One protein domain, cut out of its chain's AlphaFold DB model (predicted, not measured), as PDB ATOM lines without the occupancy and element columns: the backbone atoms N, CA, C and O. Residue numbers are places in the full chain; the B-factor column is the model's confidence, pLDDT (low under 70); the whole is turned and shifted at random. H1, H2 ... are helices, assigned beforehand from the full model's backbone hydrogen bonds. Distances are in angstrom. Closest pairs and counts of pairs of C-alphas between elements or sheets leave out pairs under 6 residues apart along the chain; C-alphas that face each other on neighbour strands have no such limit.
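AT A GLANCE: This is residues 15 to 172 of the 182 residues of the protein "2-(5''-triphosphoribosyl)-3'-dephosphocoenzyme-A synthase" of bioreactor metagenome (UniProt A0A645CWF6). Two helical hairpins, H5 with H6 and H7 with H8, meet through H6 and H7; with H9 packed on H5 and H6, they form the larger part of a flat body. Beside them H1, H2 and H3 make an arc, with H4 between H1 and H2 and the larger part. The printed part has 158 residues with nine named helices, H1 to H9 in order along the chain, and no named strand: the class is all helix, its helix packing mostly crossed. It is compact, with a radius of gyration of the C-alphas of 16.5 A and spans of 52 by 42 by 18 A.

HOW THE PARTS SIT: H7, residues 103 to 130, is the hub, touching four helices, and has a kink of 119 degrees near residue 110. Its residues 117 to 128 touch H8, residues 133 to 148, in a hairpin at a shallow tilt of 15 degrees, opposite ways; the closest C-alphas, of Ser 128 and Leu 136, are 6.3 A apart. Its residues 117 to 125 touch H6, residues 87 to 99, at a steep tilt of 52 degrees; C-alphas 94 and 121 are closest at 5.1 A. H6 touches H5, residues 65 to 81, in a hairpin at a shallow tilt of 30 degrees, opposite ways, closest at C-alphas 78 and 88, 4.8 A. H9, residues 155 to 171, touches H5 residues 66 to 72, closest at C-alphas 67 and 164, 5.6 A. Residues 157 to 161 of H9 touch H6, closest at C-alphas 96 and 157, 5.4 A. H7 and H9 touch only at their ends, closest at C-alphas 104 and 155, 5.9 A. Residues 103 to 107 of H7 touch H3, residues 43 to 51, closest at C-alphas 47 and 107, 6.5 A. H3 touches H2, residues 31 to 36, closest at C-alphas 35 and 45, 5.2 A. H4, residues 56 to 61, touches H2, closest at C-alphas 32 and 57, 5.6 A, and residues 24 to 28 of H1, residues 15 to 28, closest at C-alphas 25 and 61, 4.9 A. Every O i to N i+4 pair is within hydrogen-bond range in H3, H4, H6, H8 and H9, but 9 of 10 in H1, 11 of 13 in H5, 20 of 24 in H7 and 0 of 2 in H2, where 3 of 3 O i to N i+3 pairs are.

IN THESE COORDINATES: H7 is 31.8 A long, H9 24.0 A, H5 23.5 A, H8 22.4 A and H1 21.3 A. H1 begins at C-alpha 15 (-34.291, 15.309, -17.008); H9 ends at C-alpha 171 (-33.376, 12.112, -25.664).

THE WHOLE: The C-alphas farthest apart, of Ala 39 and Ile 132, are 52.8 A apart. The printed part has no cut, and no link is long. The pLDDT is under 70 at residues 38 to 41 and 172.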
ATOM      1  N   THR A  15     -34.143  15.484 -18.465       88.19
ATOM      2  CA  THR A  15     -34.291  15.309 -17.008       88.19
ATOM      3  C   THR A  15     -33.917  13.909 -16.531       88.19
ATOM      4  O   THR A  15     -33.650  13.731 -15.351       88.19
ATOM      5  N   ASP A  16     -33.869  12.927 -17.436       88.44
ATOM      6  CA  ASP A  16     -33.507  11.540 -17.127       88.44
ATOM      7  C   ASP A  16     -31.984  11.309 -17.172       88.44
ATOM      8  O   ASP A  16     -31.503  10.247 -16.776       88.44
ATOM      9  N   ILE A  17     -31.199  12.293 -17.638       90.38
ATOM     10  CA  ILE A  17     -29.738  12.177 -17.780       90.38
ATOM     11  C   ILE A  17     -29.041  11.803 -16.458       90.38
ATOM     12  O   ILE A  17     -28.208  10.895 -16.494       90.38
ATOM     13  N   PRO A  18     -29.327  12.434 -15.299       91.31
ATOM     14  CA  PRO A  18     -28.658  12.073 -14.046       91.31
ATOM     15  C   PRO A  18     -28.863  10.601 -13.663       91.31
ATOM     16  O   PRO A  18     -27.894   9.915 -13.328       91.31
ATOM     17  N   ASP A  19     -30.093  10.101 -13.797       90.94
ATOM     18  CA  ASP A  19     -30.451   8.714 -13.485       90.94
ATOM     19  C   ASP A  19     -29.825   7.734 -14.481       90.94
ATOM     20  O   ASP A  19     -29.295   6.693 -14.088       90.94
ATOM     21  N   LEU A  20     -29.808   8.084 -15.772       90.94
ATOM     22  CA  LEU A  20     -29.132   7.299 -16.803       90.94
ATOM     23  C   LEU A  20     -27.630   7.184 -16.515       90.94
ATOM     24  O   LEU A  20     -27.059   6.097 -16.609       90.94
ATOM     25  N   ARG A  21     -26.981   8.285 -16.120       93.94
ATOM     26  CA  ARG A  21     -25.559   8.280 -15.756       93.94
ATOM     27  C   ARG A  21     -25.293   7.439 -14.516       93.94
ATOM     28  O   ARG A  21     -24.298   6.722 -14.489       93.94
ATOM     29  N   GLU A  22     -26.149   7.507 -13.500       93.56
ATOM     30  CA  GLU A  22     -26.051   6.637 -12.321       93.56
ATOM     31  C   GLU A  22     -26.192   5.160 -12.703       93.56
ATOM     32  O   GLU A  22     -25.382   4.332 -12.292       93.56
ATOM     33  N   LEU A  23     -27.156   4.824 -13.559       92.56
ATOM     34  CA  LEU A  23     -27.341   3.460 -14.046       92.56
ATOM     35  C   LEU A  23     -26.134   2.928 -14.799       92.56
ATOM     36  O   LEU A  23     -25.726   1.790 -14.564       92.56
ATOM     37  N   ILE A  24     -25.550   3.736 -15.680       94.19
ATOM     38  CA  ILE A  24     -24.326   3.364 -16.385       94.19
ATOM     39  C   ILE A  24     -23.220   3.079 -15.365       94.19
ATOM     40  O   ILE A  24     -22.622   2.008 -15.429       94.19
ATOM     41  N   ARG A  25     -23.005   3.966 -14.382       95.19
ATOM     42  CA  ARG A  25     -21.983   3.782 -13.335       95.19
ATOM     43  C   ARG A  25     -22.186   2.494 -12.542       95.19
ATOM     44  O   ARG A  25     -21.233   1.752 -12.331       95.19
ATOM     45  N   LEU A  26     -23.421   2.195 -12.145       94.81
ATOM     46  CA  LEU A  26     -23.744   0.977 -11.398       94.81
ATOM     47  C   LEU A  26     -23.495  -0.294 -12.220       94.81
ATOM     48  O   LEU A  26     -22.951  -1.257 -11.685       94.81
ATOM     49  N   ASN A  27     -23.849  -0.295 -13.509       94.12
ATOM     50  CA  ASN A  27     -23.649  -1.449 -14.393       94.12
ATOM     51  C   ASN A  27     -22.194  -1.604 -14.861       94.12
ATOM     52  O   ASN A  27     -21.765  -2.712 -15.166       94.12
ATOM     53  N   ALA A  28     -21.440  -0.508 -14.917       94.19
ATOM     54  CA  ALA A  28     -20.033  -0.487 -15.302       94.19
ATOM     55  C   ALA A  28     -19.074  -0.640 -14.111       94.19
ATOM     56  O   ALA A  28     -17.861  -0.704 -14.310       94.19
ATOM     57  N   SER A  29     -19.588  -0.673 -12.880       93.31
ATOM     58  CA  SER A  29     -18.773  -0.714 -11.666       93.31
ATOM     59  C   SER A  29     -17.809  -1.904 -11.673       93.31
ATOM     60  O   SER A  29     -18.228  -3.059 -11.764       93.31
ATOM     61  N   GLY A  30     -16.508  -1.622 -11.564       90.81
ATOM     62  CA  GLY A  30     -15.453  -2.631 -11.510       90.81
ATOM     63  C   GLY A  30     -14.903  -3.070 -12.871       90.81
ATOM     64  O   GLY A  30     -13.981  -3.887 -12.895       90.81
ATOM     65  N   LEU A  31     -15.389  -2.524 -13.995       89.62
ATOM     66  CA  LEU A  31     -14.850  -2.808 -15.331       89.62
ATOM     67  C   LEU A  31     -13.353  -2.502 -15.455       89.62
ATOM     68  O   LEU A  31     -12.641  -3.196 -16.180       89.62
ATOM     69  N   THR A  32     -12.828  -1.491 -14.761       89.44
ATOM     70  CA  THR A  32     -11.384  -1.215 -14.792       89.44
ATOM     71  C   THR A  32     -10.567  -2.271 -14.051       89.44
ATOM     72  O   THR A  32      -9.376  -2.396 -14.324       89.44
ATOM     73  N   GLY A  33     -11.193  -3.102 -13.208       85.75
ATOM     74  CA  GLY A  33     -10.569  -4.276 -12.598       85.75
ATOM     75  C   GLY A  33     -10.101  -5.315 -13.624       85.75
ATOM     76  O   GLY A  33      -9.076  -5.966 -13.412       85.75
ATOM     77  N   GLU A  34     -10.759  -5.399 -14.789       84.69
ATOM     78  CA  GLU A  34     -10.315  -6.239 -15.913       84.69
ATOM     79  C   GLU A  34      -8.899  -5.888 -16.378       84.69
ATOM     80  O   GLU A  34      -8.171  -6.766 -16.837       84.69
ATOM     81  N   LEU A  35      -8.489  -4.621 -16.211       83.12
ATOM     82  CA  LEU A  35      -7.142  -4.142 -16.526       83.12
ATOM     83  C   LEU A  35      -6.093  -4.622 -15.510       83.12
ATOM     84  O   LEU A  35      -4.997  -4.081 -15.458       83.12
ATOM     85  N   THR A  36      -6.400  -5.581 -14.644       80.38
ATOM     86  CA  THR A  36      -5.415  -6.176 -13.729       80.38
ATOM     87  C   THR A  36      -5.532  -7.697 -13.625       80.38
ATOM     88  O   THR A  36      -4.664  -8.329 -13.032       80.38
ATOM     89  N   ALA A  37      -6.564  -8.307 -14.220       70.19
ATOM     90  CA  ALA A  37      -7.026  -9.648 -13.854       70.19
ATOM     91  C   ALA A  37      -6.771 -10.761 -14.902       70.19
ATOM     92  O   ALA A  37      -7.347 -11.840 -14.793       70.19
ATOM     93  N   GLY A  38      -5.937 -10.545 -15.927       61.94
ATOM     94  CA  GLY A  38      -5.843 -11.459 -17.081       61.94
ATOM     95  C   GLY A  38      -4.532 -12.245 -17.237       61.94
ATOM     96  O   GLY A  38      -3.455 -11.657 -17.249       61.94
ATOM     97  N   ALA A  39      -4.638 -13.557 -17.501       56.75
ATOM     98  CA  ALA A  39      -3.535 -14.425 -17.957       56.75
ATOM     99  C   ALA A  39      -3.125 -14.185 -19.432       56.75
ATOM    100  O   ALA A  39      -2.072 -14.647 -19.871       56.75
ATOM    101  N   HIS A  40      -3.937 -13.435 -20.194       59.50
ATOM    102  CA  HIS A  40      -3.656 -13.027 -21.573       59.50
ATOM    103  C   HIS A  40      -3.777 -11.501 -21.716       59.50
ATOM    104  O   HIS A  40      -4.861 -10.953 -21.497       59.50
ATOM    105  N   PRO A  41      -2.696 -10.786 -22.076       65.94
ATOM    106  CA  PRO A  41      -2.723  -9.333 -22.160       65.94
ATOM    107  C   PRO A  41      -3.561  -8.874 -23.359       65.94
ATOM    108  O   PRO A  41      -3.248  -9.167 -24.513       65.94
ATOM    109  N   THR A  42      -4.626  -8.118 -23.090       79.31
ATOM    110  CA  THR A  42      -5.359  -7.397 -24.138       79.31
ATOM    111  C   THR A  42      -4.586  -6.147 -24.567       79.31
ATOM    112  O   THR A  42      -3.744  -5.626 -23.835       79.31
ATOM    113  N   HIS A  43      -4.907  -5.591 -25.735       78.00
ATOM    114  CA  HIS A  43      -4.331  -4.311 -26.163       78.00
ATOM    115  C   HIS A  43      -4.604  -3.176 -25.157       78.00
ATOM    116  O   HIS A  43      -3.741  -2.330 -24.937       78.00
ATOM    117  N   GLY A  44      -5.779  -3.179 -24.515       77.19
ATOM    118  CA  GLY A  44      -6.113  -2.226 -23.453       77.19
ATOM    119  C   GLY A  44      -5.248  -2.410 -22.206       77.19
ATOM    120  O   GLY A  44      -4.779  -1.425 -21.645       77.19
ATOM    121  N   GLN A  45      -4.959  -3.660 -21.833       81.81
ATOM    122  CA  GLN A  45      -4.050  -3.996 -20.735       81.81
ATOM    123  C   GLN A  45      -2.628  -3.491 -20.995       81.81
ATOM    124  O   GLN A  45      -2.000  -2.924 -20.106       81.81
ATOM    125  N   ALA A  46      -2.121  -3.678 -22.216       81.19
ATOM    126  CA  ALA A  46      -0.792  -3.208 -22.596       81.19
ATOM    127  C   ALA A  46      -0.685  -1.675 -22.507       81.19
ATOM    128  O   ALA A  46       0.263  -1.156 -21.922       81.19
ATOM    129  N   VAL A  47      -1.689  -0.954 -23.020       82.31
ATOM    130  CA  VAL A  47      -1.745   0.515 -22.935       82.31
ATOM    131  C   VAL A  47      -1.866   0.990 -21.483       82.31
ATOM    132  O   VAL A  47      -1.190   1.945 -21.100       82.31
ATOM    133  N   TYR A  48      -2.670   0.315 -20.659       85.12
ATOM    134  CA  TYR A  48      -2.778   0.617 -19.233       85.12
ATOM    135  C   TYR A  48      -1.448   0.400 -18.499       85.12
ATOM    136  O   TYR A  48      -0.993   1.292 -17.792       85.12
ATOM    137  N   ASN A  49      -0.779  -0.734 -18.719       80.56
ATOM    138  CA  ASN A  49       0.499  -1.040 -18.072       80.56
ATOM    139  C   ASN A  49       1.601  -0.046 -18.456       80.56
ATOM    140  O   ASN A  49       2.441   0.291 -17.628       80.56
ATOM    141  N   GLN A  50       1.609   0.413 -19.708       83.38
ATOM    142  CA  GLN A  50       2.653   1.300 -20.214       83.38
ATOM    143  C   GLN A  50       2.396   2.783 -19.897       83.38
ATOM    144  O   GLN A  50       3.350   3.527 -19.685       83.38
ATOM    145  N   TYR A  51       1.133   3.224 -19.876       82.62
ATOM    146  CA  TYR A  51       0.782   4.652 -19.822       82.62
ATOM    147  C   TYR A  51      -0.276   5.019 -18.768       82.62
ATOM    148  O   TYR A  51      -0.655   6.183 -18.669       82.62
ATOM    149  N   GLY A  52      -0.803   4.055 -18.010       83.31
ATOM    150  CA  GLY A  52      -1.838   4.272 -16.988       83.31
ATOM    151  C   GLY A  52      -3.228   4.615 -17.536       83.31
ATOM    152  O   GLY A  52      -4.144   4.909 -16.768       83.31
ATOM    153  N   LEU A  53      -3.420   4.583 -18.859       85.00
ATOM    154  CA  LEU A  53      -4.687   4.943 -19.491       85.00
ATOM    155  C   LEU A  53      -5.686   3.790 -19.409       85.00
ATOM    156  O   LEU A  53      -5.484   2.724 -19.987       85.00
ATOM    157  N   LYS A  54      -6.802   4.038 -18.724       84.81
ATOM    158  CA  LYS A  54      -7.890   3.068 -18.534       84.81
ATOM    159  C   LYS A  54      -8.901   3.037 -19.695       84.81
ATOM    160  O   LYS A  54      -9.666   2.083 -19.828       84.81
ATOM    161  N   GLY A  55      -8.879   4.060 -20.556       87.12
ATOM    162  CA  GLY A  55      -9.702   4.155 -21.766       87.12
ATOM    163  C   GLY A  55     -11.210   4.120 -21.495       87.12
ATOM    164  O   GLY A  55     -11.675   4.569 -20.449       87.12
ATOM    165  N   ILE A  56     -11.962   3.536 -22.433       88.81
ATOM    166  CA  ILE A  56     -13.435   3.493 -22.425       88.81
ATOM    167  C   ILE A  56     -14.040   2.857 -21.160       88.81
ATOM    168  O   ILE A  56     -15.155   3.187 -20.777       88.81
ATOM    169  N   ARG A  57     -13.297   1.977 -20.473       90.44
ATOM    170  CA  ARG A  57     -13.740   1.347 -19.218       90.44
ATOM    171  C   ARG A  57     -13.891   2.365 -18.094       90.44
ATOM    172  O   ARG A  57     -14.884   2.335 -17.382       90.44
ATOM    173  N   ALA A  58     -12.921   3.270 -17.959       91.44
ATOM    174  CA  ALA A  58     -13.000   4.332 -16.959       91.44
ATOM    175  C   ALA A  58     -14.078   5.361 -17.309       91.44
ATOM    176  O   ALA A  58     -14.746   5.857 -16.411       91.44
ATOM    177  N   GLU A  59     -14.289   5.638 -18.599       94.94
ATOM    178  CA  GLU A  59     -15.417   6.465 -19.041       94.94
ATOM    179  C   GLU A  59     -16.748   5.824 -18.636       94.94
ATOM    180  O   GLU A  59     -17.574   6.491 -18.020       94.94
ATOM    181  N   ALA A  60     -16.935   4.523 -18.877       93.94
ATOM    182  CA  ALA A  60     -18.138   3.803 -18.462       93.94
ATOM    183  C   ALA A  60     -18.326   3.811 -16.932       93.94
ATOM    184  O   ALA A  60     -19.404   4.158 -16.452       93.94
ATOM    185  N   GLU A  61     -17.277   3.519 -16.154       95.44
ATOM    186  CA  GLU A  61     -17.310   3.596 -14.682       95.44
ATOM    187  C   GLU A  61     -17.632   4.998 -14.150       95.44
ATOM    188  O   GLU A  61     -18.209   5.129 -13.073       95.44
ATOM    189  N   ALA A  62     -17.281   6.048 -14.897       95.38
ATOM    190  CA  ALA A  62     -17.605   7.436 -14.580       95.38
ATOM    191  C   ALA A  62     -18.960   7.895 -15.159       95.38
ATOM    192  O   ALA A  62     -19.382   9.033 -14.934       95.38
ATOM    193  N   GLY A  63     -19.673   7.031 -15.889       96.06
ATOM    194  CA  GLY A  63     -20.955   7.357 -16.512       96.06
ATOM    195  C   GLY A  63     -20.825   8.253 -17.747       96.06
ATOM    196  O   GLY A  63     -21.639   9.158 -17.915       96.06
ATOM    197  N   PHE A  64     -19.790   8.026 -18.560       97.25
ATOM    198  CA  PHE A  64     -19.440   8.706 -19.817       97.25
ATOM    199  C   PHE A  64     -19.435  10.244 -19.753       97.25
ATOM    200  O   PHE A  64     -20.147  10.892 -20.529       97.25
ATOM    201  N   PRO A  65     -18.630  10.867 -18.871       96.81
ATOM    202  CA  PRO A  65     -18.522  12.325 -18.801       96.81
ATOM    203  C   PRO A  65     -18.190  12.959 -20.155       96.81
ATOM    204  O   PRO A  65     -18.827  13.945 -20.520       96.81
ATOM    205  N   ALA A  66     -17.302  12.364 -20.964       97.88
ATOM    206  CA  ALA A  66     -16.980  12.908 -22.284       97.88
ATOM    207  C   ALA A  66     -18.206  13.001 -23.214       97.88
ATOM    208  O   ALA A  66     -18.319  13.945 -23.993       97.88
ATOM    209  N   VAL A  67     -19.163  12.073 -23.115       97.94
ATOM    210  CA  VAL A  67     -20.398  12.127 -23.911       97.94
ATOM    211  C   VAL A  67     -21.366  13.174 -23.372       97.94
ATOM    212  O   VAL A  67     -21.860  14.005 -24.131       97.94
ATOM    213  N   PHE A  68     -21.643  13.150 -22.070       96.94
ATOM    214  CA  PHE A  68     -22.694  13.989 -21.491       96.94
ATOM    215  C   PHE A  68     -22.277  15.448 -21.276       96.94
ATOM    216  O   PHE A  68     -23.123  16.332 -21.360       96.94
ATOM    217  N   GLU A  69     -21.001  15.711 -20.995       97.12
ATOM    218  CA  GLU A  69     -20.496  17.057 -20.677       97.12
ATOM    219  C   GLU A  69     -19.856  17.749 -21.881       97.12
ATOM    220  O   GLU A  69     -19.745  18.973 -21.889       97.12
ATOM    221  N   VAL A  70     -19.450  16.990 -22.905       98.44
ATOM    222  CA  VAL A  70     -18.809  17.539 -24.111       98.44
ATOM    223  C   VAL A  70     -19.576  17.152 -25.366       98.44
ATOM    224  O   VAL A  70     -20.025  18.040 -26.083       98.44
ATOM    225  N   GLY A  71     -19.769  15.857 -25.625       98.25
ATOM    226  CA  GLY A  71     -20.399  15.361 -26.851       98.25
ATOM    227  C   GLY A  71     -21.771  15.979 -27.129       98.25
ATOM    228  O   GLY A  71     -21.936  16.687 -28.120       98.25
ATOM    229  N   LEU A  72     -22.750  15.731 -26.255       97.31
ATOM    230  CA  LEU A  72     -24.129  16.205 -26.421       97.31
ATOM    231  C   LEU A  72     -24.242  17.737 -26.528       97.31
ATOM    232  O   LEU A  72     -24.852  18.199 -27.496       97.31
ATOM    233  N   PRO A  73     -23.670  18.545 -25.607       97.19
ATOM    234  CA  PRO A  73     -23.783  19.998 -25.714       97.19
ATOM    235  C   PRO A  73     -23.094  20.544 -26.969       97.19
ATOM    236  O   PRO A  73     -23.661  21.397 -27.645       97.19
ATOM    237  N   ARG A  74     -21.916  20.023 -27.346       98.25
ATOM    238  CA  ARG A  74     -21.212  20.491 -28.550       98.25
ATOM    239  C   ARG A  74     -21.928  20.111 -29.832       98.25
ATOM    240  O   ARG A  74     -22.000  20.934 -30.739       98.25
ATOM    241  N   LEU A  75     -22.493  18.910 -29.903       98.12
ATOM    242  CA  LEU A  75     -23.286  18.506 -31.056       98.12
ATOM    243  C   LEU A  75     -24.492  19.433 -31.241       98.12
ATOM    244  O   LEU A  75     -24.706  19.930 -32.346       98.12
ATOM    245  N   ALA A  76     -25.223  19.724 -30.160       96.06
ATOM    246  CA  ALA A  76     -26.341  20.661 -30.187       96.06
ATOM    247  C   ALA A  76     -25.898  22.063 -30.642       96.06
ATOM    248  O   ALA A  76     -26.498  22.614 -31.566       96.06
ATOM    249  N   ASP A  77     -24.811  22.599 -30.074       97.12
ATOM    250  CA  ASP A  77     -24.243  23.894 -30.470       97.12
ATOM    251  C   ASP A  77     -23.918  23.919 -31.970       97.12
ATOM    252  O   ASP A  77     -24.351  24.816 -32.696       97.12
ATOM    253  N   TYR A  78     -23.180  22.925 -32.469       97.25
ATOM    254  CA  TYR A  78     -22.730  22.904 -33.858       97.25
ATOM    255  C   TYR A  78     -23.870  22.685 -34.856       97.25
ATOM    256  O   TYR A  78     -23.813  23.239 -35.953       97.25
ATOM    257  N   ARG A  79     -24.938  21.966 -34.487       95.56
ATOM    258  CA  ARG A  79     -26.144  21.853 -35.328       95.56
ATOM    259  C   ARG A  79     -26.875  23.181 -35.521       95.56
ATOM    260  O   ARG A  79     -27.564  23.340 -36.521       95.56
ATOM    261  N   THR A  80     -26.726  24.138 -34.602       95.38
ATOM    262  CA  THR A  80     -27.259  25.500 -34.799       95.38
ATOM    263  C   THR A  80     -26.358  26.372 -35.673       95.38
ATOM    264  O   THR A  80     -26.830  27.332 -36.277       95.38
ATOM    265  N   GLN A  81     -25.065  26.041 -35.755       93.69
ATOM    266  CA  GLN A  81     -24.056  26.824 -36.473       93.69
ATOM    267  C   GLN A  81     -23.891  26.389 -37.932       93.69
ATOM    268  O   GLN A  81     -23.618  27.222 -38.795       93.69
ATOM    269  N   TYR A  82     -24.047  25.094 -38.215       93.19
ATOM    270  CA  TYR A  82     -23.829  24.526 -39.540       93.19
ATOM    271  C   TYR A  82     -25.110  23.888 -40.075       93.19
ATOM    272  O   TYR A  82     -25.699  23.023 -39.437       93.19
ATOM    273  N   ALA A  83     -25.507  24.289 -41.286       89.56
ATOM    274  CA  ALA A  83     -26.617  23.667 -42.010       89.56
ATOM    275  C   ALA A  83     -26.246  22.300 -42.620       89.56
ATOM    276  O   ALA A  83     -27.127  21.533 -43.003       89.56
ATOM    277  N   ASP A  84     -24.948  22.016 -42.743       91.75
ATOM    278  CA  ASP A  84     -24.436  20.736 -43.223       91.75
ATOM    279  C   ASP A  84     -24.720  19.621 -42.195       91.75
ATOM    280  O   ASP A  84     -24.529  19.843 -40.996       91.75
ATOM    281  N   PRO A  85     -25.181  18.434 -42.623       88.88
ATOM    282  CA  PRO A  85     -25.542  17.356 -41.703       88.88
ATOM    283  C   PRO A  85     -24.338  16.692 -41.017       88.88
ATOM    284  O   PRO A  85     -24.492  16.171 -39.908       88.88
ATOM    285  N   ASP A  86     -23.156  16.729 -41.638       93.12
ATOM    286  CA  ASP A  86     -21.959  16.004 -41.204       93.12
ATOM    287  C   ASP A  86     -20.999  16.894 -40.402       93.12
ATOM    288  O   ASP A  86     -20.367  16.422 -39.449       93.12
ATOM    289  N   LEU A  87     -20.901  18.189 -40.727       95.44
ATOM    290  CA  LEU A  87     -20.014  19.127 -40.027       95.44
ATOM    291  C   LEU A  87     -20.223  19.154 -38.503       95.44
ATOM    292  O   LEU A  87     -19.216  19.105 -37.792       95.44
ATOM    293  N   PRO A  88     -21.454  19.164 -37.950       97.19
ATOM    294  CA  PRO A  88     -21.653  19.087 -36.506       97.19
ATOM    295  C   PRO A  88     -21.032  17.840 -35.872       97.19
ATOM    296  O   PRO A  88     -20.399  17.926 -34.819       97.19
ATOM    297  N   CYS A  89     -21.151  16.688 -36.533       97.81
ATOM    298  CA  CYS A  89     -20.569  15.428 -36.080       97.81
ATOM    299  C   CYS A  89     -19.036  15.482 -36.117       97.81
ATOM    300  O   CYS A  89     -18.378  15.115 -35.143       97.81
ATOM    301  N   LEU A  90     -18.465  15.992 -37.212       97.50
ATOM    302  CA  LEU A  90     -17.018  16.135 -37.380       97.50
ATOM    303  C   LEU A  90     -16.414  17.106 -36.358       97.50
ATOM    304  O   LEU A  90     -15.392  16.804 -35.748       97.50
ATOM    305  N   MET A  91     -17.063  18.244 -36.118       98.38
ATOM    306  CA  MET A  91     -16.642  19.214 -35.105       98.38
ATOM    307  C   MET A  91     -16.719  18.622 -33.693       98.38
ATOM    308  O   MET A  91     -15.782  18.762 -32.907       98.38
ATOM    309  N   THR A  92     -17.785  17.876 -33.394       98.69
ATOM    310  CA  THR A  92     -17.940  17.170 -32.111       98.69
ATOM    311  C   THR A  92     -16.866  16.094 -31.921       98.69
ATOM    312  O   THR A  92     -16.336  15.942 -30.821       98.69
ATOM    313  N   LEU A  93     -16.470  15.388 -32.988       98.62
ATOM    314  CA  LEU A  93     -15.363  14.430 -32.939       98.62
ATOM    315  C   LEU A  93     -14.054  15.094 -32.495       98.62
ATOM    316  O   LEU A  93     -13.330  14.530 -31.675       98.62
ATOM    317  N   LEU A  94     -13.747  16.289 -33.015       98.69
ATOM    318  CA  LEU A  94     -12.531  17.017 -32.642       98.69
ATOM    319  C   LEU A  94     -12.507  17.338 -31.143       98.69
ATOM    320  O   LEU A  94     -11.471  17.142 -30.509       98.69
ATOM    321  N   GLU A  95     -13.635  17.774 -30.577       98.69
ATOM    322  CA  GLU A  95     -13.785  18.049 -29.140       98.69
ATOM    323  C   GLU A  95     -13.584  16.779 -28.303       98.69
ATOM    324  O   GLU A  95     -12.831  16.773 -27.327       98.69
ATOM    325  N   LEU A  96     -14.183  15.661 -28.726       98.50
ATOM    326  CA  LEU A  96     -14.034  14.371 -28.050       98.50
ATOM    327  C   LEU A  96     -12.583  13.868 -28.078       98.50
ATOM    328  O   LEU A  96     -12.095  13.344 -27.076       98.50
ATOM    329  N   ILE A  97     -11.843  14.081 -29.170       98.25
ATOM    330  CA  ILE A  97     -10.401  13.774 -29.245       98.25
ATOM    331  C   ILE A  97      -9.599  14.568 -28.197       98.25
ATOM    332  O   ILE A  97      -8.617  14.058 -27.646       98.25
ATOM    333  N   LEU A  98      -9.988  15.815 -27.904       97.75
ATOM    334  CA  LEU A  98      -9.287  16.649 -26.922       97.75
ATOM    335  C   LEU A  98      -9.426  16.123 -25.494       97.75
ATOM    336  O   LEU A  98      -8.453  16.188 -24.737       97.75
ATOM    337  N   VAL A  99     -10.598  15.599 -25.137       96.00
ATOM    338  CA  VAL A  99     -10.921  15.230 -23.749       96.00
ATOM    339  C   VAL A  99     -10.743  13.744 -23.455       96.00
ATOM    340  O   VAL A  99     -10.445  13.377 -22.322       96.00
ATOM    341  N   THR A 100     -10.831  12.877 -24.464       93.12
ATOM    342  CA  THR A 100     -10.707  11.427 -24.262       93.12
ATOM    343  C   THR A 100      -9.248  10.969 -24.228       93.12
ATOM    344  O   THR A 100      -8.388  11.438 -24.980       93.12
ATOM    345  N   GLY A 101      -8.943  10.025 -23.335       88.12
ATOM    346  CA  GLY A 101      -7.676   9.287 -23.313       88.12
ATOM    347  C   GLY A 101      -7.701   8.116 -24.296       88.12
ATOM    348  O   GLY A 101      -7.707   6.963 -23.866       88.12
ATOM    349  N   ASP A 102      -7.779   8.406 -25.598       91.19
ATOM    350  CA  ASP A 102      -8.000   7.397 -26.639       91.19
ATOM    351  C   ASP A 102      -6.849   6.375 -26.724       91.19
ATOM    352  O   ASP A 102      -5.747   6.648 -27.212       91.19
ATOM    353  N   THR A 103      -7.124   5.154 -26.263       91.31
ATOM    354  CA  THR A 103      -6.149   4.062 -26.237       91.31
ATOM    355  C   THR A 103      -5.836   3.513 -27.630       91.31
ATOM    356  O   THR A 103      -4.766   2.932 -27.805       91.31
ATOM    357  N   ASN A 104      -6.687   3.727 -28.645       91.62
ATOM    358  CA  ASN A 104      -6.376   3.359 -30.030       91.62
ATOM    359  C   ASN A 104      -5.281   4.252 -30.613       91.62
ATOM    360  O   ASN A 104      -4.381   3.741 -31.287       91.62
ATOM    361  N   LEU A 105      -5.310   5.553 -30.315       94.44
ATOM    362  CA  LEU A 105      -4.241   6.473 -30.706       94.44
ATOM    363  C   LEU A 105      -2.924   6.102 -30.035       94.44
ATOM    364  O   LEU A 105      -1.901   5.972 -30.708       94.44
ATOM    365  N   VAL A 106      -2.963   5.856 -28.723       93.31
ATOM    366  CA  VAL A 106      -1.765   5.492 -27.957       93.31
ATOM    367  C   VAL A 106      -1.198   4.147 -28.395       93.31
ATOM    368  O   VAL A 106       0.013   3.999 -28.514       93.31
ATOM    369  N   ARG A 107      -2.051   3.178 -28.732       90.31
ATOM    370  CA  ARG A 107      -1.606   1.889 -29.270       90.31
ATOM    371  C   ARG A 107      -0.862   2.027 -30.599       90.31
ATOM    372  O   ARG A 107       0.090   1.290 -30.826       90.31
ATOM    373  N   ARG A 108      -1.316   2.906 -31.500       92.31
ATOM    374  CA  ARG A 108      -0.744   3.016 -32.855       92.31
ATOM    375  C   ARG A 108       0.432   3.986 -32.947       92.31
ATOM    376  O   ARG A 108       1.355   3.723 -33.707       92.31
ATOM    377  N   GLY A 109       0.406   5.083 -32.191       92.19
ATOM    378  CA  GLY A 109       1.419   6.142 -32.269       92.19
ATOM    379  C   GLY A 109       2.008   6.580 -30.931       92.19
ATOM    380  O   GLY A 109       2.686   7.606 -30.881       92.19
ATOM    381  N   GLY A 110       1.738   5.857 -29.843       93.25
ATOM    382  CA  GLY A 110       2.148   6.254 -28.497       93.25
ATOM    383  C   GLY A 110       1.497   7.562 -28.042       93.25
ATOM    384  O   GLY A 110       0.570   8.089 -28.665       93.25
ATOM    385  N   LEU A 111       2.021   8.126 -26.954       93.88
ATOM    386  CA  LEU A 111       1.591   9.446 -26.484       93.88
ATOM    387  C   LEU A 111       1.844  10.534 -27.534       93.88
ATOM    388  O   LEU A 111       1.026  11.437 -27.672       93.88
ATOM    389  N   THR A 112       2.907  10.417 -28.334       95.69
ATOM    390  CA  THR A 112       3.186  11.334 -29.448       95.69
ATOM    391  C   THR A 112       2.038  11.371 -30.456       95.69
ATOM    392  O   THR A 112       1.614  12.452 -30.858       95.69
ATOM    393  N   GLY A 113       1.483  10.213 -30.827       96.31
ATOM    394  CA  GLY A 113       0.323  10.120 -31.713       96.31
ATOM    395  C   GLY A 113      -0.933  10.752 -31.112       96.31
ATOM    396  O   GLY A 113      -1.629  11.503 -31.793       96.31
ATOM    397  N   LEU A 114      -1.192  10.513 -29.822       95.62
ATOM    398  CA  LEU A 114      -2.297  11.160 -29.104       95.62
ATOM    399  C   LEU A 114      -2.130  12.688 -29.062       95.62
ATOM    400  O   LEU A 114      -3.071  13.423 -29.354       95.62
ATOM    401  N   HIS A 115      -0.933  13.175 -28.728       97.00
ATOM    402  CA  HIS A 115      -0.632  14.605 -28.683       97.00
ATOM    403  C   HIS A 115      -0.771  15.262 -30.052       97.00
ATOM    404  O   HIS A 115      -1.408  16.309 -30.143       97.00
ATOM    405  N   PHE A 116      -0.263  14.617 -31.104       98.00
ATOM    406  CA  PHE A 116      -0.422  15.076 -32.479       98.00
ATOM    407  C   PHE A 116      -1.900  15.250 -32.841       98.00
ATOM    408  O   PHE A 116      -2.298  16.322 -33.291       98.00
ATOM    409  N   MET A 117      -2.740  14.240 -32.591       98.19
ATOM    410  CA  MET A 117      -4.174  14.337 -32.897       98.19
ATOM    411  C   MET A 117      -4.851  15.462 -32.116       98.19
ATOM    412  O   MET A 117      -5.612  16.231 -32.693       98.19
ATOM    413  N   ARG A 118      -4.533  15.617 -30.827       98.31
ATOM    414  CA  ARG A 118      -5.075  16.711 -30.006       98.31
ATOM    415  C   ARG A 118      -4.640  18.086 -30.503       98.31
ATOM    416  O   ARG A 118      -5.429  19.027 -30.480       98.31
ATOM    417  N   GLU A 119      -3.394  18.228 -30.931       98.31
ATOM    418  CA  GLU A 119      -2.893  19.478 -31.494       98.31
ATOM    419  C   GLU A 119      -3.605  19.820 -32.805       98.31
ATOM    420  O   GLU A 119      -4.139  20.921 -32.945       98.31
ATOM    421  N   GLN A 120      -3.699  18.856 -33.722       98.25
ATOM    422  CA  GLN A 120      -4.399  19.022 -34.990       98.25
ATOM    423  C   GLN A 120      -5.881  19.373 -34.790       98.25
ATOM    424  O   GLN A 120      -6.366  20.314 -35.420       98.25
ATOM    425  N   SER A 121      -6.577  18.689 -33.873       98.38
ATOM    426  CA  SER A 121      -7.969  18.997 -33.521       98.38
ATOM    427  C   SER A 121      -8.112  20.415 -32.973       98.38
ATOM    428  O   SER A 121      -8.971  21.166 -33.426       98.38
ATOM    429  N   ARG A 122      -7.233  20.826 -32.048       98.50
ATOM    430  CA  ARG A 122      -7.261  22.178 -31.470       98.50
ATOM    431  C   ARG A 122      -7.031  23.257 -32.526       98.50
ATOM    432  O   ARG A 122      -7.686  24.293 -32.485       98.50
ATOM    433  N   ASN A 123      -6.100  23.034 -33.447       97.94
ATOM    434  CA  ASN A 123      -5.803  23.988 -34.512       97.94
ATOM    435  C   ASN A 123      -6.990  24.134 -35.470       97.94
ATOM    436  O   ASN A 123      -7.337  25.253 -35.843       97.94
ATOM    437  N   LEU A 124      -7.647  23.024 -35.813       97.94
ATOM    438  CA  LEU A 124      -8.816  23.036 -36.686       97.94
ATOM    439  C   LEU A 124     -10.030  23.708 -36.023       97.94
ATOM    440  O   LEU A 124     -10.640  24.578 -36.639       97.94
ATOM    441  N   LEU A 125     -10.311  23.398 -34.752       97.94
ATOM    442  CA  LEU A 125     -11.361  24.061 -33.963       97.94
ATOM    443  C   LEU A 125     -11.130  25.575 -33.836       97.94
ATOM    444  O   LEU A 125     -12.067  26.357 -33.928       97.94
ATOM    445  N   LYS A 126      -9.878  26.016 -33.655       97.56
ATOM    446  CA  LYS A 126      -9.541  27.450 -33.599       97.56
ATOM    447  C   LYS A 126      -9.742  28.161 -34.935       97.56
ATOM    448  O   LYS A 126     -10.101  29.333 -34.942       97.56
ATOM    449  N   ALA A 127      -9.459  27.483 -36.044       95.06
ATOM    450  CA  ALA A 127      -9.576  28.058 -37.378       95.06
ATOM    451  C   ALA A 127     -11.022  28.064 -37.895       95.06
ATOM    452  O   ALA A 127     -11.369  28.933 -38.692       95.06
ATOM    453  N   SER A 128     -11.866  27.123 -37.453       93.94
ATOM    454  CA  SER A 128     -13.199  26.908 -38.025       93.94
ATOM    455  C   SER A 128     -14.101  28.149 -38.078       93.94
ATOM    456  O   SER A 128     -14.753  28.308 -39.105       93.94
ATOM    457  N   PRO A 129     -14.130  29.071 -37.086       92.50
ATOM    458  CA  PRO A 129     -15.005  30.246 -37.155       92.50
ATOM    459  C   PRO A 129     -14.635  31.228 -38.275       92.50
ATOM    460  O   PRO A 129     -15.444  32.075 -38.640       92.50
ATOM    461  N   SER A 130     -13.408  31.152 -38.800       92.12
ATOM    462  CA  SER A 130     -12.912  32.017 -39.877       92.12
ATOM    463  C   SER A 130     -12.993  31.372 -41.261       92.12
ATOM    464  O   SER A 130     -12.618  32.013 -42.239       92.12
ATOM    465  N   LEU A 131     -13.441  30.117 -41.356       92.06
ATOM    466  CA  LEU A 131     -13.497  29.361 -42.604       92.06
ATOM    467  C   LEU A 131     -14.937  29.234 -43.087       92.06
ATOM    468  O   LEU A 131     -15.843  28.926 -42.314       92.06
ATOM    469  N   ILE A 132     -15.142  29.384 -44.393       92.06
ATOM    470  CA  ILE A 132     -16.421  28.998 -44.998       92.06
ATOM    471  C   ILE A 132     -16.521  27.462 -45.093       92.06
ATOM    472  O   ILE A 132     -15.488  26.785 -45.154       92.06
ATOM    473  N   PRO A 133     -17.730  26.870 -45.170       89.25
ATOM    474  CA  PRO A 133     -17.897  25.413 -45.118       89.25
ATOM    475  C   PRO A 133     -17.021  24.614 -46.107       89.25
ATOM    476  O   PRO A 133     -16.393  23.646 -45.679       89.25
ATOM    477  N   PRO A 134     -16.850  25.016 -47.386       92.12
ATOM    478  CA  PRO A 134     -15.955  24.303 -48.302       92.12
ATOM    479  C   PRO A 134     -14.479  24.297 -47.871       92.12
ATOM    480  O   PRO A 134     -13.756  23.332 -48.118       92.12
ATOM    481  N   GLU A 135     -14.001  25.366 -47.233       95.06
ATOM    482  CA  GLU A 135     -12.627  25.456 -46.725       95.06
ATOM    483  C   GLU A 135     -12.441  24.630 -45.454       95.06
ATOM    484  O   GLU A 135     -11.396  23.995 -45.268       95.06
ATOM    485  N   LEU A 136     -13.468  24.597 -44.605       95.00
ATOM    486  CA  LEU A 136     -13.500  23.752 -43.421       95.00
ATOM    487  C   LEU A 136     -13.459  22.268 -43.812       95.00
ATOM    488  O   LEU A 136     -12.620  21.533 -43.298       95.00
ATOM    489  N   ILE A 137     -14.253  21.848 -44.804       94.31
ATOM    490  CA  ILE A 137     -14.227  20.478 -45.348       94.31
ATOM    491  C   ILE A 137     -12.830  20.122 -45.876       94.31
ATOM    492  O   ILE A 137     -12.280  19.080 -45.521       94.31
ATOM    493  N   LYS A 138     -12.191  21.008 -46.654       96.12
ATOM    494  CA  LYS A 138     -10.800  20.802 -47.103       96.12
ATOM    495  C   LYS A 138      -9.820  20.675 -45.934       96.12
ATOM    496  O   LYS A 138      -8.819  19.969 -46.030       96.12
ATOM    497  N   SER A 139     -10.074  21.377 -44.834       96.94
ATOM    498  CA  SER A 139      -9.248  21.295 -43.631       96.94
ATOM    499  C   SER A 139      -9.435  19.961 -42.900       96.94
ATOM    500  O   SER A 139      -8.440  19.382 -42.464       96.94
ATOM    501  N   PHE A 140     -10.657  19.420 -42.864       97.19
ATOM    502  CA  PHE A 140     -10.929  18.057 -42.397       97.19
ATOM    503  C   PHE A 140     -10.267  16.988 -43.273       97.19
ATOM    504  O   PHE A 140      -9.680  16.054 -42.740       97.19
ATOM    505  N   GLN A 141     -10.269  17.149 -44.599       97.12
ATOM    506  CA  GLN A 141      -9.557  16.238 -45.505       97.12
ATOM    507  C   GLN A 141      -8.050  16.218 -45.209       97.12
ATOM    508  O   GLN A 141      -7.459  15.157 -45.045       97.12
ATOM    509  N   ARG A 142      -7.425  17.392 -45.037       97.81
ATOM    510  CA  ARG A 142      -6.003  17.476 -44.652       97.81
ATOM    511  C   ARG A 142      -5.726  16.860 -43.281       97.81
ATOM    512  O   ARG A 142      -4.665  16.266 -43.087       97.81
ATOM    513  N   PHE A 143      -6.644  17.036 -42.332       97.69
ATOM    514  CA  PHE A 143      -6.576  16.405 -41.016       97.69
ATOM    515  C   PHE A 143      -6.594  14.874 -41.138       97.69
ATOM    516  O   PHE A 143      -5.699  14.218 -40.603       97.69
ATOM    517  N   ASP A 144      -7.546  14.325 -41.896       97.75
ATOM    518  CA  ASP A 144      -7.688  12.884 -42.121       97.75
ATOM    519  C   ASP A 144      -6.464  12.285 -42.824       97.75
ATOM    520  O   ASP A 144      -5.881  11.306 -42.357       97.75
ATOM    521  N   GLU A 145      -5.971  12.933 -43.879       98.06
ATOM    522  CA  GLU A 145      -4.746  12.511 -44.555       98.06
ATOM    523  C   GLU A 145      -3.539  12.497 -43.607       98.06
ATOM    524  O   GLU A 145      -2.693  11.600 -43.657       98.06
ATOM    525  N   ALA A 146      -3.419  13.509 -42.742       97.56
ATOM    526  CA  ALA A 146      -2.314  13.605 -41.801       97.56
ATOM    527  C   ALA A 146      -2.368  12.514 -40.721       97.56
ATOM    528  O   ALA A 146      -1.300  12.041 -40.308       97.56
ATOM    529  N   ALA A 147      -3.572  12.111 -40.303       97.56
ATOM    530  CA  ALA A 147      -3.809  10.987 -39.404       97.56
ATOM    531  C   ALA A 147      -3.521   9.647 -40.100       97.56
ATOM    532  O   ALA A 147      -2.727   8.851 -39.592       97.56
ATOM    533  N   THR A 148      -4.050   9.444 -41.310       97.62
ATOM    534  CA  THR A 148      -3.836   8.244 -42.131       97.62
ATOM    535  C   THR A 148      -2.355   8.000 -42.409       97.62
ATOM    536  O   THR A 148      -1.861   6.900 -42.164       97.62
ATOM    537  N   ARG A 149      -1.594   9.030 -42.812       97.69
ATOM    538  CA  ARG A 149      -0.136   8.916 -43.034       97.69
ATOM    539  C   ARG A 149       0.635   8.463 -41.792       97.69
ATOM    540  O   ARG A 149       1.716   7.899 -41.919       97.69
ATOM    541  N   ARG A 150       0.100   8.720 -40.597       97.31
ATOM    542  CA  ARG A 150       0.692   8.321 -39.311       97.31
ATOM    543  C   ARG A 150       0.073   7.045 -38.746       97.31
ATOM    544  O   ARG A 150       0.411   6.662 -37.630       97.31
ATOM    545  N   ASN A 151      -0.827   6.399 -39.490       97.19
ATOM    546  CA  ASN A 151      -1.630   5.274 -39.022       97.19
ATOM    547  C   ASN A 151      -2.354   5.589 -37.695       97.19
ATOM    548  O   ASN A 151      -2.430   4.754 -36.798       97.19
ATOM    549  N   LEU A 152      -2.867   6.809 -37.544       97.44
ATOM    550  CA  LEU A 152      -3.609   7.242 -36.362       97.44
ATOM    551  C   LEU A 152      -5.104   7.181 -36.650       97.44
ATOM    552  O   LEU A 152      -5.567   7.677 -37.669       97.44
ATOM    553  N   SER A 153      -5.859   6.577 -35.737       94.69
ATOM    554  CA  SER A 153      -7.317   6.529 -35.803       94.69
ATOM    555  C   SER A 153      -7.881   6.752 -34.398       94.69
ATOM    556  O   SER A 153      -7.549   5.972 -33.497       94.69
ATOM    557  N   PRO A 154      -8.689   7.807 -34.191       95.12
ATOM    558  CA  PRO A 154      -9.275   8.139 -32.899       95.12
ATOM    559  C   PRO A 154     -10.522   7.285 -32.631       95.12
ATOM    560  O   PRO A 154     -11.631   7.798 -32.487       95.12
ATOM    561  N   GLY A 155     -10.352   5.959 -32.634       93.06
ATOM    562  CA  GLY A 155     -11.463   5.014 -32.506       93.06
ATOM    563  C   GLY A 155     -12.214   5.155 -31.183       93.06
ATOM    564  O   GLY A 155     -13.435   5.106 -31.171       93.06
ATOM    565  N   GLY A 156     -11.502   5.425 -30.083       92.44
ATOM    566  CA  GLY A 156     -12.148   5.683 -28.801       92.44
ATOM    567  C   GLY A 156     -13.018   6.938 -28.853       92.44
ATOM    568  O   GLY A 156     -14.160   6.897 -28.412       92.44
ATOM    569  N   ALA A 157     -12.530   8.041 -29.427       96.69
ATOM    570  CA  ALA A 157     -13.343   9.251 -29.591       96.69
ATOM    571  C   ALA A 157     -14.522   9.044 -30.565       96.69
ATOM    572  O   ALA A 157     -15.599   9.597 -30.345       96.69
ATOM    573  N   ALA A 158     -14.351   8.222 -31.604       96.25
ATOM    574  CA  ALA A 158     -15.425   7.860 -32.528       96.25
ATOM    575  C   ALA A 158     -16.538   7.054 -31.836       96.25
ATOM    576  O   ALA A 158     -17.713   7.335 -32.062       96.25
ATOM    577  N   ASP A 159     -16.192   6.130 -30.933       95.75
ATOM    578  CA  ASP A 159     -17.175   5.403 -30.120       95.75
ATOM    579  C   ASP A 159     -17.977   6.363 -29.219       95.75
ATOM    580  O   ASP A 159     -19.199   6.244 -29.098       95.75
ATOM    581  N   HIS A 160     -17.317   7.375 -28.639       97.62
ATOM    582  CA  HIS A 160     -18.004   8.424 -27.871       97.62
ATOM    583  C   HIS A 160     -18.944   9.251 -28.750       97.62
ATOM    584  O   HIS A 160     -20.050   9.581 -28.319       97.62
ATOM    585  N   LEU A 161     -18.540   9.578 -29.982       98.25
ATOM    586  CA  LEU A 161     -19.404  10.285 -30.924       98.25
ATOM    587  C   LEU A 161     -20.620   9.429 -31.298       98.25
ATOM    588  O   LEU A 161     -21.738   9.937 -31.314       98.25
ATOM    589  N   ALA A 162     -20.428   8.133 -31.544       97.62
ATOM    590  CA  ALA A 162     -21.525   7.216 -31.837       97.62
ATOM    591  C   ALA A 162     -22.536   7.158 -30.680       97.62
ATOM    592  O   ALA A 162     -23.741   7.284 -30.907       97.62
ATOM    593  N   LEU A 163     -22.057   7.053 -29.432       96.81
ATOM    594  CA  LEU A 163     -22.920   7.102 -28.249       96.81
ATOM    595  C   LEU A 163     -23.608   8.468 -28.095       96.81
ATOM    596  O   LEU A 163     -24.784   8.524 -27.745       96.81
ATOM    597  N   THR A 164     -22.910   9.562 -28.406       97.62
ATOM    598  CA  THR A 164     -23.475  10.920 -28.411       97.62
ATOM    599  C   THR A 164     -24.652  11.025 -29.381       97.62
ATOM    600  O   THR A 164     -25.725  11.475 -28.990       97.62
ATOM    601  N   LEU A 165     -24.481  10.569 -30.625       97.00
ATOM    602  CA  LEU A 165     -25.527  10.590 -31.653       97.00
ATOM    603  C   LEU A 165     -26.716   9.699 -31.278       97.00
ATOM    604  O   LEU A 165     -27.871  10.082 -31.462       97.00
ATOM    605  N   PHE A 166     -26.444   8.520 -30.712       95.62
ATOM    606  CA  PHE A 166     -27.487   7.631 -30.209       95.62
ATOM    607  C   PHE A 166     -28.315   8.301 -29.104       95.62
ATOM    608  O   PHE A 166     -29.545   8.290 -29.155       95.62
ATOM    609  N   LEU A 167     -27.648   8.915 -28.123       93.94
ATOM    610  CA  LEU A 167     -28.312   9.579 -27.006       93.94
ATOM    611  C   LEU A 167     -29.058  10.836 -27.438       93.94
ATOM    612  O   LEU A 167     -30.177  11.031 -26.984       93.94
ATOM    613  N   GLU A 168     -28.504  11.650 -28.338       93.31
ATOM    614  CA  GLU A 168     -29.228  12.778 -28.937       93.31
ATOM    615  C   GLU A 168     -30.570  12.305 -29.507       93.31
ATOM    616  O   GLU A 168     -31.626  12.877 -29.216       93.31
ATOM    617  N   ARG A 169     -30.543  11.217 -30.283       90.81
ATOM    618  CA  ARG A 169     -31.741  10.666 -30.909       90.81
ATOM    619  C   ARG A 169     -32.735  10.116 -29.889       90.81
ATOM    620  O   ARG A 169     -33.936  10.278 -30.096       90.81
ATOM    621  N   ALA A 170     -32.245   9.479 -28.827       88.19
ATOM    622  CA  ALA A 170     -33.061   8.874 -27.774       88.19
ATOM    623  C   ALA A 170     -33.657   9.899 -26.791       88.19
ATOM    624  O   ALA A 170     -34.735   9.658 -26.256       88.19
ATOM    625  N   LEU A 171     -32.961  11.018 -26.555       85.56
ATOM    626  CA  LEU A 171     -33.376  12.112 -25.664       85.56
ATOM    627  C   LEU A 171     -34.289  13.138 -26.353       85.56
ATOM    628  O   LEU A 171     -34.828  14.032 -25.696       85.56
ATOM    629  N   SER A 172     -34.426  13.049 -27.676       68.44
ATOM    630  CA  SER A 172     -35.284  13.938 -28.450       68.44
ATOM    631  C   SER A 172     -36.757  13.570 -28.235       68.44
ATOM    632  O   SER A 172     -37.125  12.421 -28.489       68.44
TER     633      SER A 172